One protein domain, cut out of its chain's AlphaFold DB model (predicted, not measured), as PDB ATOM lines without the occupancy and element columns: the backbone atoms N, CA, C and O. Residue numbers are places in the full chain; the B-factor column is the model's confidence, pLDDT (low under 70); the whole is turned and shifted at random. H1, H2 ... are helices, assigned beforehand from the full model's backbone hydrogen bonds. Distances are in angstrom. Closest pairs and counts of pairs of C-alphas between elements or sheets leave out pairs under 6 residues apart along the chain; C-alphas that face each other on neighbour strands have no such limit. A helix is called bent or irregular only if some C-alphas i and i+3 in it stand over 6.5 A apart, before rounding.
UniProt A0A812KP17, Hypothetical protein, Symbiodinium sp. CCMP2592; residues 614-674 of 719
ATOM      1  N   GLN A 614      23.799 -21.802 -52.589       49.66
ATOM      2  CA  GLN A 614      24.858 -20.891 -52.129       49.66
ATOM      3  C   GLN A 614      24.851 -20.699 -50.603       49.66
ATOM      4  O   GLN A 614      25.896 -20.515 -49.977       49.66
ATOM      5  N   ARG A 615      23.670 -20.767 -49.981       53.00
ATOM      6  CA  ARG A 615      23.517 -20.706 -48.522       53.00
ATOM      7  C   ARG A 615      24.021 -21.984 -47.828       53.00
ATOM      8  O   ARG A 615      24.410 -21.921 -46.660       53.00
ATOM      9  N   ASN A 616      24.090 -23.094 -48.567       61.28
ATOM     10  CA  ASN A 616      24.550 -24.390 -48.082       61.28
ATOM     11  C   ASN A 616      26.073 -24.522 -47.966       61.28
ATOM     12  O   ASN A 616      26.493 -25.382 -47.215       61.28
ATOM     13  N   GLU A 617      26.922 -23.693 -48.584       68.62
ATOM     14  CA  GLU A 617      28.384 -23.927 -48.539       68.62
ATOM     15  C   GLU A 617      28.959 -23.831 -47.109       68.62
ATOM     16  O   GLU A 617      29.604 -24.756 -46.611       68.62
ATOM     17  N   ASN A 618      28.633 -22.755 -46.385       66.75
ATOM     18  CA  ASN A 618      29.066 -22.575 -44.993       66.75
ATOM     19  C   ASN A 618      28.365 -23.541 -44.025       66.75
ATOM     20  O   ASN A 618      28.936 -23.940 -43.009       66.75
ATOM     21  N   GLN A 619      27.117 -23.910 -44.319       73.81
ATOM     22  CA  GLN A 619      26.355 -24.845 -43.491       73.81
ATOM     23  C   GLN A 619      26.834 -26.285 -43.689       73.81
ATOM     24  O   GLN A 619      27.010 -26.996 -42.707       73.81
ATOM     25  N   ALA A 620      27.133 -26.685 -44.921       77.19
ATOM     26  CA  ALA A 620      27.695 -27.977 -45.280       77.19
ATOM     27  C   ALA A 620      29.077 -28.170 -44.642       77.19
ATOM     28  O   ALA A 620      29.318 -29.200 -44.012       77.19
ATOM     29  N   ALA A 621      29.935 -27.143 -44.684       77.69
ATOM     30  CA  ALA A 621      31.217 -27.149 -43.979       77.69
ATOM     31  C   ALA A 621      31.045 -27.286 -42.453       77.69
ATOM     32  O   ALA A 621      31.747 -28.069 -41.809       77.69
ATOM     33  N   LYS A 622      30.069 -26.579 -41.864       77.44
ATOM     34  CA  LYS A 622      29.764 -26.665 -40.426       77.44
ATOM     35  C   LYS A 622      29.210 -28.037 -40.024       77.44
ATOM     36  O   LYS A 622      29.595 -28.561 -38.984       77.44
ATOM     37  N   ILE A 623      28.342 -28.632 -40.841       77.38
ATOM     38  CA  ILE A 623      27.799 -29.983 -40.630       77.38
ATOM     39  C   ILE A 623      28.929 -31.011 -40.692       77.38
ATOM     40  O   ILE A 623      29.065 -31.813 -39.773       77.38
ATOM     41  N   GLN A 624      29.793 -30.941 -41.706       86.38
ATOM     42  CA  GLN A 624      30.973 -31.802 -41.804       86.38
ATOM     43  C   GLN A 624      31.871 -31.678 -40.566       86.38
ATOM     44  O   GLN A 624      32.294 -32.688 -40.006       86.38
ATOM     45  N   GLN A 625      32.127 -30.455 -40.094       83.12
ATOM     46  CA  GLN A 625      32.932 -30.229 -38.895       83.12
ATOM     47  C   GLN A 625      32.294 -30.847 -37.639       83.12
ATOM     48  O   GLN A 625      33.001 -31.453 -36.836       83.12
ATOM     49  N   LEU A 626      30.973 -30.736 -37.478       79.88
ATOM     50  CA  LEU A 626      30.245 -31.337 -36.355       79.88
ATOM     51  C   LEU A 626      30.280 -32.871 -36.398       79.88
ATOM     52  O   LEU A 626      30.518 -33.498 -35.368       79.88
ATOM     53  N   LEU A 627      30.112 -33.479 -37.575       82.31
ATOM     54  CA  LEU A 627      30.171 -34.936 -37.739       82.31
ATOM     55  C   LEU A 627      31.569 -35.493 -37.441       82.31
ATOM     56  O   LEU A 627      31.696 -36.543 -36.813       82.31
ATOM     57  N   LEU A 628      32.618 -34.764 -37.838       84.00
ATOM     58  CA  LEU A 628      34.002 -35.101 -37.497       84.00
ATOM     59  C   LEU A 628      34.265 -34.979 -35.988       84.00
ATOM     60  O   LEU A 628      34.922 -35.847 -35.417       84.00
ATOM     61  N   GLN A 629      33.734 -33.943 -35.328       87.38
ATOM     62  CA  GLN A 629      33.862 -33.767 -33.874       87.38
ATOM     63  C   GLN A 629      33.158 -34.874 -33.082       87.38
ATOM     64  O   GLN A 629      33.660 -35.291 -32.042       87.38
ATOM     65  N   GLN A 630      32.019 -35.360 -33.575       85.81
ATOM     66  CA  GLN A 630      31.232 -36.407 -32.922       85.81
ATOM     67  C   GLN A 630      31.721 -37.833 -33.220       85.81
ATOM     68  O   GLN A 630      31.134 -38.782 -32.715       85.81
ATOM     69  N   GLN A 631      32.792 -37.995 -34.010       89.12
ATOM     70  CA  GLN A 631      33.333 -39.301 -34.418       89.12
ATOM     71  C   GLN A 631      32.276 -40.231 -35.041       89.12
ATOM     72  O   GLN A 631      32.313 -41.445 -34.843       89.12
ATOM     73  N   VAL A 632      31.332 -39.667 -35.803       80.94
ATOM     74  CA  VAL A 632      30.265 -40.450 -36.442       80.94
ATOM     75  C   VAL A 632      30.882 -41.462 -37.405       80.94
ATOM     76  O   VAL A 632      31.716 -41.106 -38.247       80.94
ATOM     77  N   HIS A 633      30.500 -42.732 -37.279       76.31
ATOM     78  CA  HIS A 633      31.072 -43.781 -38.105       76.31
ATOM     79  C   HIS A 633      30.555 -43.631 -39.550       76.31
ATOM     80  O   HIS A 633      29.365 -43.390 -39.754       76.31
ATOM     81  N   PRO A 634      31.403 -43.797 -40.587       74.00
ATOM     82  CA  PRO A 634      30.991 -43.611 -41.982       74.00
ATOM     83  C   PRO A 634      29.740 -44.390 -42.379       74.00
ATOM     84  O   PRO A 634      28.962 -43.904 -43.182       74.00
ATOM     85  N   ARG A 635      29.532 -45.573 -41.781       74.94
ATOM     86  CA  ARG A 635      28.405 -46.480 -42.060       74.94
ATOM     87  C   ARG A 635      27.024 -45.916 -41.717       74.94
ATOM     88  O   ARG A 635      26.042 -46.494 -42.169       74.94
ATOM     89  N   ASP A 636      26.963 -44.794 -41.010       76.31
ATOM     90  CA  ASP A 636      25.724 -44.308 -40.404       76.31
ATOM     91  C   ASP A 636      25.148 -43.078 -41.121       76.31
ATOM     92  O   ASP A 636      24.117 -42.546 -40.716       76.31
ATOM     93  N   LEU A 637      25.800 -42.608 -42.190       80.19
ATOM     94  CA  LEU A 637      25.404 -41.402 -42.912       80.19
ATOM     95  C   LEU A 637      24.912 -41.756 -44.314       80.19
ATOM     96  O   LEU A 637      25.693 -42.117 -45.194       80.19
ATOM     97  N   VAL A 638      23.608 -41.601 -44.538       87.25
ATOM     98  CA  VAL A 638      22.978 -41.757 -45.854       87.25
ATOM     99  C   VAL A 638      22.160 -40.510 -46.157       87.25
ATOM    100  O   VAL A 638      21.391 -40.027 -45.324       87.25
ATOM    101  N   CYS A 639      22.302 -39.968 -47.367       87.56
ATOM    102  CA  CYS A 639      21.486 -38.841 -47.791       87.56
ATOM    103  C   CYS A 639      20.098 -39.312 -48.246       87.56
ATOM    104  O   CYS A 639      19.940 -39.805 -49.364       87.56
ATOM    105  N   LYS A 640      19.074 -39.087 -47.411       81.94
ATOM    106  CA  LYS A 640      17.670 -39.424 -47.727       81.94
ATOM    107  C   LYS A 640      17.121 -38.685 -48.962       81.94
ATOM    108  O   LYS A 640      16.157 -39.144 -49.557       81.94
ATOM    109  N   ILE A 641      17.724 -37.557 -49.356       82.38
ATOM    110  CA  ILE A 641      17.286 -36.762 -50.519       82.38
ATOM    111  C   ILE A 641      17.770 -37.384 -51.832       82.38
ATOM    112  O   ILE A 641      17.039 -37.379 -52.815       82.38
ATOM    113  N   CYS A 642      18.993 -37.917 -51.863       86.00
ATOM    114  CA  CYS A 642      19.570 -38.451 -53.098       86.00
ATOM    115  C   CYS A 642      19.178 -39.911 -53.370       86.00
ATOM    116  O   CYS A 642      19.452 -40.400 -54.464       86.00
ATOM    117  N   ASP A 643      18.583 -40.592 -52.381       74.50
ATOM    118  CA  ASP A 643      18.139 -41.996 -52.431       74.50
ATOM    119  C   ASP A 643      19.204 -42.966 -52.983       74.50
ATOM    120  O   ASP A 643      18.935 -43.905 -53.727       74.50
ATOM    121  N   THR A 644      20.478 -42.701 -52.678       71.62
ATOM    122  CA  THR A 644      21.597 -43.403 -53.323       71.62
ATOM    123  C   THR A 644      22.012 -44.677 -52.600       71.62
ATOM    124  O   THR A 644      22.856 -45.399 -53.121       71.62
ATOM    125  N   ASN A 645      21.485 -44.942 -51.394       74.62
ATOM    126  CA  ASN A 645      22.051 -45.903 -50.427       74.62
ATOM    127  C   ASN A 645      23.580 -45.769 -50.255       74.62
ATOM    128  O   ASN A 645      24.247 -46.674 -49.753       74.62
ATOM    129  N   GLU A 646      24.151 -44.645 -50.694       78.06
ATOM    130  CA  GLU A 646      25.581 -44.415 -50.721       78.06
ATOM    131  C   GLU A 646      25.965 -43.894 -49.348       78.06
ATOM    132  O   GLU A 646      25.506 -42.843 -48.896       78.06
ATOM    133  N   VAL A 647      26.758 -44.708 -48.672       82.19
ATOM    134  CA  VAL A 647      27.265 -44.450 -47.337       82.19
ATOM    135  C   VAL A 647      28.314 -43.342 -47.436       82.19
ATOM    136  O   VAL A 647      29.354 -43.529 -48.069       82.19
ATOM    137  N   LEU A 648      28.038 -42.190 -46.830       87.19
ATOM    138  CA  LEU A 648      28.916 -41.023 -46.860       87.19
ATOM    139  C   LEU A 648      29.881 -41.062 -45.678       87.19
ATOM    140  O   LEU A 648      29.471 -41.081 -44.521       87.19
ATOM    141  N   ALA A 649      31.186 -40.984 -45.926       88.12
ATOM    142  CA  ALA A 649      32.102 -40.685 -44.831       88.12
ATOM    143  C   ALA A 649      31.882 -39.236 -44.340       88.12
ATOM    144  O   ALA A 649      31.585 -38.364 -45.159       88.12
ATOM    145  N   PRO A 650      32.098 -38.916 -43.046       87.12
ATOM    146  CA  PRO A 650      31.892 -37.563 -42.512       87.12
ATOM    147  C   PRO A 650      32.598 -36.452 -43.303       87.12
ATOM    148  O   PRO A 650      32.059 -35.360 -43.456       87.12
ATOM    149  N   HIS A 651      33.783 -36.738 -43.854       87.88
ATOM    150  CA  HIS A 651      34.555 -35.786 -44.657       87.88
ATOM    151  C   HIS A 651      34.016 -35.574 -46.086       87.88
ATOM    152  O   HIS A 651      34.459 -34.647 -46.750       87.88
ATOM    153  N   GLN A 652      33.089 -36.415 -46.555       89.56
ATOM    154  CA  GLN A 652      32.460 -36.334 -47.882       89.56
ATOM    155  C   GLN A 652      31.107 -35.613 -47.841       89.56
ATOM    156  O   GLN A 652      30.504 -35.368 -48.884       89.56
ATOM    157  N   VAL A 653      30.598 -35.287 -46.647       86.06
ATOM    158  CA  VAL A 653      29.253 -34.726 -46.482       86.06
ATOM    159  C   VAL A 653      29.138 -33.344 -47.118       86.06
ATOM    160  O   VAL A 653      28.136 -33.094 -47.788       86.06
ATOM    161  N   ALA A 654      30.140 -32.464 -46.990       87.50
ATOM    162  CA  ALA A 654      30.046 -31.157 -47.635       87.50
ATOM    163  C   ALA A 654      30.102 -31.268 -49.161       87.50
ATOM    164  O   ALA A 654      29.256 -30.689 -49.841       87.50
ATOM    165  N   ASP A 655      31.017 -32.082 -49.692       87.75
ATOM    166  CA  ASP A 655      31.127 -32.324 -51.133       87.75
ATOM    167  C   ASP A 655      29.836 -32.922 -51.704       87.75
ATOM    168  O   ASP A 655      29.374 -32.519 -52.771       87.75
ATOM    169  N   HIS A 656      29.198 -33.838 -50.967       91.31
ATOM    170  CA  HIS A 656      27.918 -34.420 -51.351       91.31
ATOM    171  C   HIS A 656      26.784 -33.384 -51.357       91.31
ATOM    172  O   HIS A 656      26.064 -33.293 -52.352       91.31
ATOM    173  N   LEU A 657      26.632 -32.582 -50.294       86.69
ATOM    174  CA  LEU A 657      25.599 -31.537 -50.206       86.69
ATOM    175  C   LEU A 657      25.773 -30.453 -51.279       86.69
ATOM    176  O   LEU A 657      24.792 -29.878 -51.751       86.69
ATOM    177  N   MET A 658      27.017 -30.207 -51.692       86.62
ATOM    178  CA  MET A 658      27.354 -29.271 -52.763       86.62
ATOM    179  C   MET A 658      27.316 -29.915 -54.157       86.62
ATOM    180  O   MET A 658      27.413 -29.200 -55.158       86.62
ATOM    181  N   SER A 659      27.147 -31.238 -54.248       89.44
ATOM    182  CA  SER A 659      27.172 -31.967 -55.515       89.44
ATOM    183  C   SER A 659      25.958 -31.656 -56.394       89.44
ATOM    184  O   SER A 659      24.836 -31.441 -55.926       89.44
ATOM    185  N   ARG A 660      26.171 -31.712 -57.713       81.12
ATOM    186  CA  ARG A 660      25.105 -31.540 -58.710       81.12
ATOM    187  C   ARG A 660      23.972 -32.557 -58.530       81.12
ATOM    188  O   ARG A 660      22.807 -32.203 -58.659       81.12
ATOM    189  N   ARG A 661      24.322 -33.792 -58.163       85.75
ATOM    190  CA  ARG A 661      23.368 -34.877 -57.907       85.75
ATOM    191  C   ARG A 661      22.408 -34.523 -56.773       85.75
ATOM    192  O   ARG A 661      21.204 -34.663 -56.942       85.75
ATOM    193  N   HIS A 662      22.930 -34.007 -55.659       88.75
ATOM    194  CA  HIS A 662      22.108 -33.578 -54.526       88.75
ATOM    195  C   HIS A 662      21.175 -32.428 -54.895       88.75
ATOM    196  O   HIS A 662      19.994 -32.447 -54.556       88.75
ATOM    197  N   PHE A 663      21.685 -31.466 -55.661       83.31
ATOM    198  CA  PHE A 663      20.894 -30.355 -56.171       83.31
ATOM    199  C   PHE A 663      19.735 -30.800 -57.080       83.31
ATOM    200  O   PHE A 663      18.607 -30.318 -56.937       83.31
ATOM    201  N   ASP A 664      19.998 -31.724 -58.005       80.88
ATOM    202  CA  ASP A 664      18.988 -32.229 -58.935       80.88
ATOM    203  C   ASP A 664      17.913 -33.046 -58.188       80.88
ATOM    204  O   ASP A 664      16.719 -32.838 -58.414       80.88
ATOM    205  N   SER A 665      18.305 -33.884 -57.219       83.19
ATOM    206  CA  SER A 665      17.368 -34.613 -56.351       83.19
ATOM    207  C   SER A 665      16.497 -33.677 -55.506       83.19
ATOM    208  O   SER A 665      15.281 -33.857 -55.435       83.19
ATOM    209  N   LEU A 666      17.086 -32.631 -54.917       80.06
ATOM    210  CA  LEU A 666      16.355 -31.612 -54.160       80.06
ATOM    211  C   LEU A 666      15.328 -30.892 -55.052       80.06
ATOM    212  O   LEU A 666      14.175 -30.705 -54.667       80.06
ATOM    213  N   SER A 667      15.727 -30.551 -56.280       71.69
ATOM    214  CA  SER A 667      14.859 -29.902 -57.268       71.69
ATOM    215  C   SER A 667      13.669 -30.781 -57.667       71.69
ATOM    216  O   SER A 667      12.565 -30.267 -57.841       71.69
ATOM    217  N   MET A 668      13.861 -32.102 -57.767       72.12
ATOM    218  CA  MET A 668      12.776 -33.055 -58.028       72.12
ATOM    219  C   MET A 668      11.779 -33.148 -56.867       72.12
ATOM    220  O   MET A 668      10.573 -33.167 -57.111       72.12
ATOM    221  N   VAL A 669      12.256 -33.150 -55.617       70.25
ATOM    222  CA  VAL A 669      11.388 -33.163 -54.422       70.25
ATOM    223  C   VAL A 669      10.493 -31.922 -54.385       70.25
ATOM    224  O   VAL A 669       9.300 -32.031 -54.109       70.25
ATOM    225  N   PHE A 670      11.032 -30.750 -54.733       67.38
ATOM    226  CA  PHE A 670      10.251 -29.511 -54.803       67.38
ATOM    227  C   PHE A 670       9.331 -29.424 -56.027       67.38
ATOM    228  O   PHE A 670       8.322 -28.725 -55.978       67.38
ATOM    229  N   ALA A 671       9.647 -30.124 -57.119       62.53
ATOM    230  CA  ALA A 671       8.810 -30.151 -58.316       62.53
ATOM    231  C   ALA A 671       7.575 -31.061 -58.183       62.53
ATOM    232  O   ALA A 671       6.599 -30.830 -58.882       62.53
ATOM    233  N   ALA A 672       7.595 -32.064 -57.298       55.78
ATOM    234  CA  ALA A 672       6.504 -33.034 -57.148       55.78
ATOM    235  C   ALA A 672       5.275 -32.515 -56.366       55.78
ATOM    236  O   ALA A 672       4.236 -33.175 -56.346       55.78
ATOM    237  N   HIS A 673       5.365 -31.345 -55.724       49.78
ATOM    238  CA  HIS A 673       4.233 -30.700 -55.051       49.78
ATOM    239  C   HIS A 673       3.479 -29.777 -56.030       49.78
ATOM    240  O   HIS A 673       3.648 -28.560 -56.025       49.78
ATOM    241  N   ASP A 674       2.643 -30.369 -56.887       43.25
ATOM    242  CA  ASP A 674       1.807 -29.649 -57.857       43.25
ATOM    243  C   ASP A 674       0.421 -29.302 -57.281       43.25
ATOM    244  O   ASP A 674      -0.432 -30.172 -57.101       43.25
TER     245      ASP A 674
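This is residues 614 to 674 of the 719 residues of the protein "Hypothetical protein" of Symbiodinium sp. CCMP2592 (UniProt A0A812KP17). Two antiparallel helices, H1 and the shorter H2, lie side by side as a helical hairpin; the long loop of residues 630 to 649 bulges on the side of H2 away from H1, and H3 leads away from the end of H2, lengthening the model. The 61 printed residues hold three named helices, H1, H2, H3 in chain order, and no named strand: all helix. The whole is only just compact, close to loose, with a radius of gyration of the C-alphas of 12.2 A and spans of 40 by 25 by 16 A.

H1, residues 614 to 629, touches H2, residues 650 to 658, opposite ways at a shallow tilt of 9 degrees; their closest C-alphas, of Ala 620 and Ala 654, are 4.6 A apart. H3, residues 660 to 671, is close to H2 but not clearly touching, the closest C-alphas being those of His 656 and His 662, 6.7 A apart, at a steep tilt of 58 degrees. H1 and H3 are apart. Every O i to N i+4 pair is within hydrogen-bond range in H3, against 10 of 12 in H1 and 3 of 5 in H2.

H1 begins at C-alpha 614 (24.858, -20.891, -52.129) and measures 24.1 A; it is irregular, but only just, with C-alphas 615 and 618 6.8 A apart. H2 measures 13.9 A and is irregular, with C-alphas 651 and 654 7.1 A apart. H3 measures 16.4 A, ending at C-alpha 671 (8.810, -30.151, -58.316).

The C-alphas farthest apart, of Gln 631 and Asp 674, are 40.5 A apart. The printed part has no cut; the link from H1 to H2 is long and that from H2 to H3 tight. pLDDT is under 70 at residues 614 to 618 and 670 to 674.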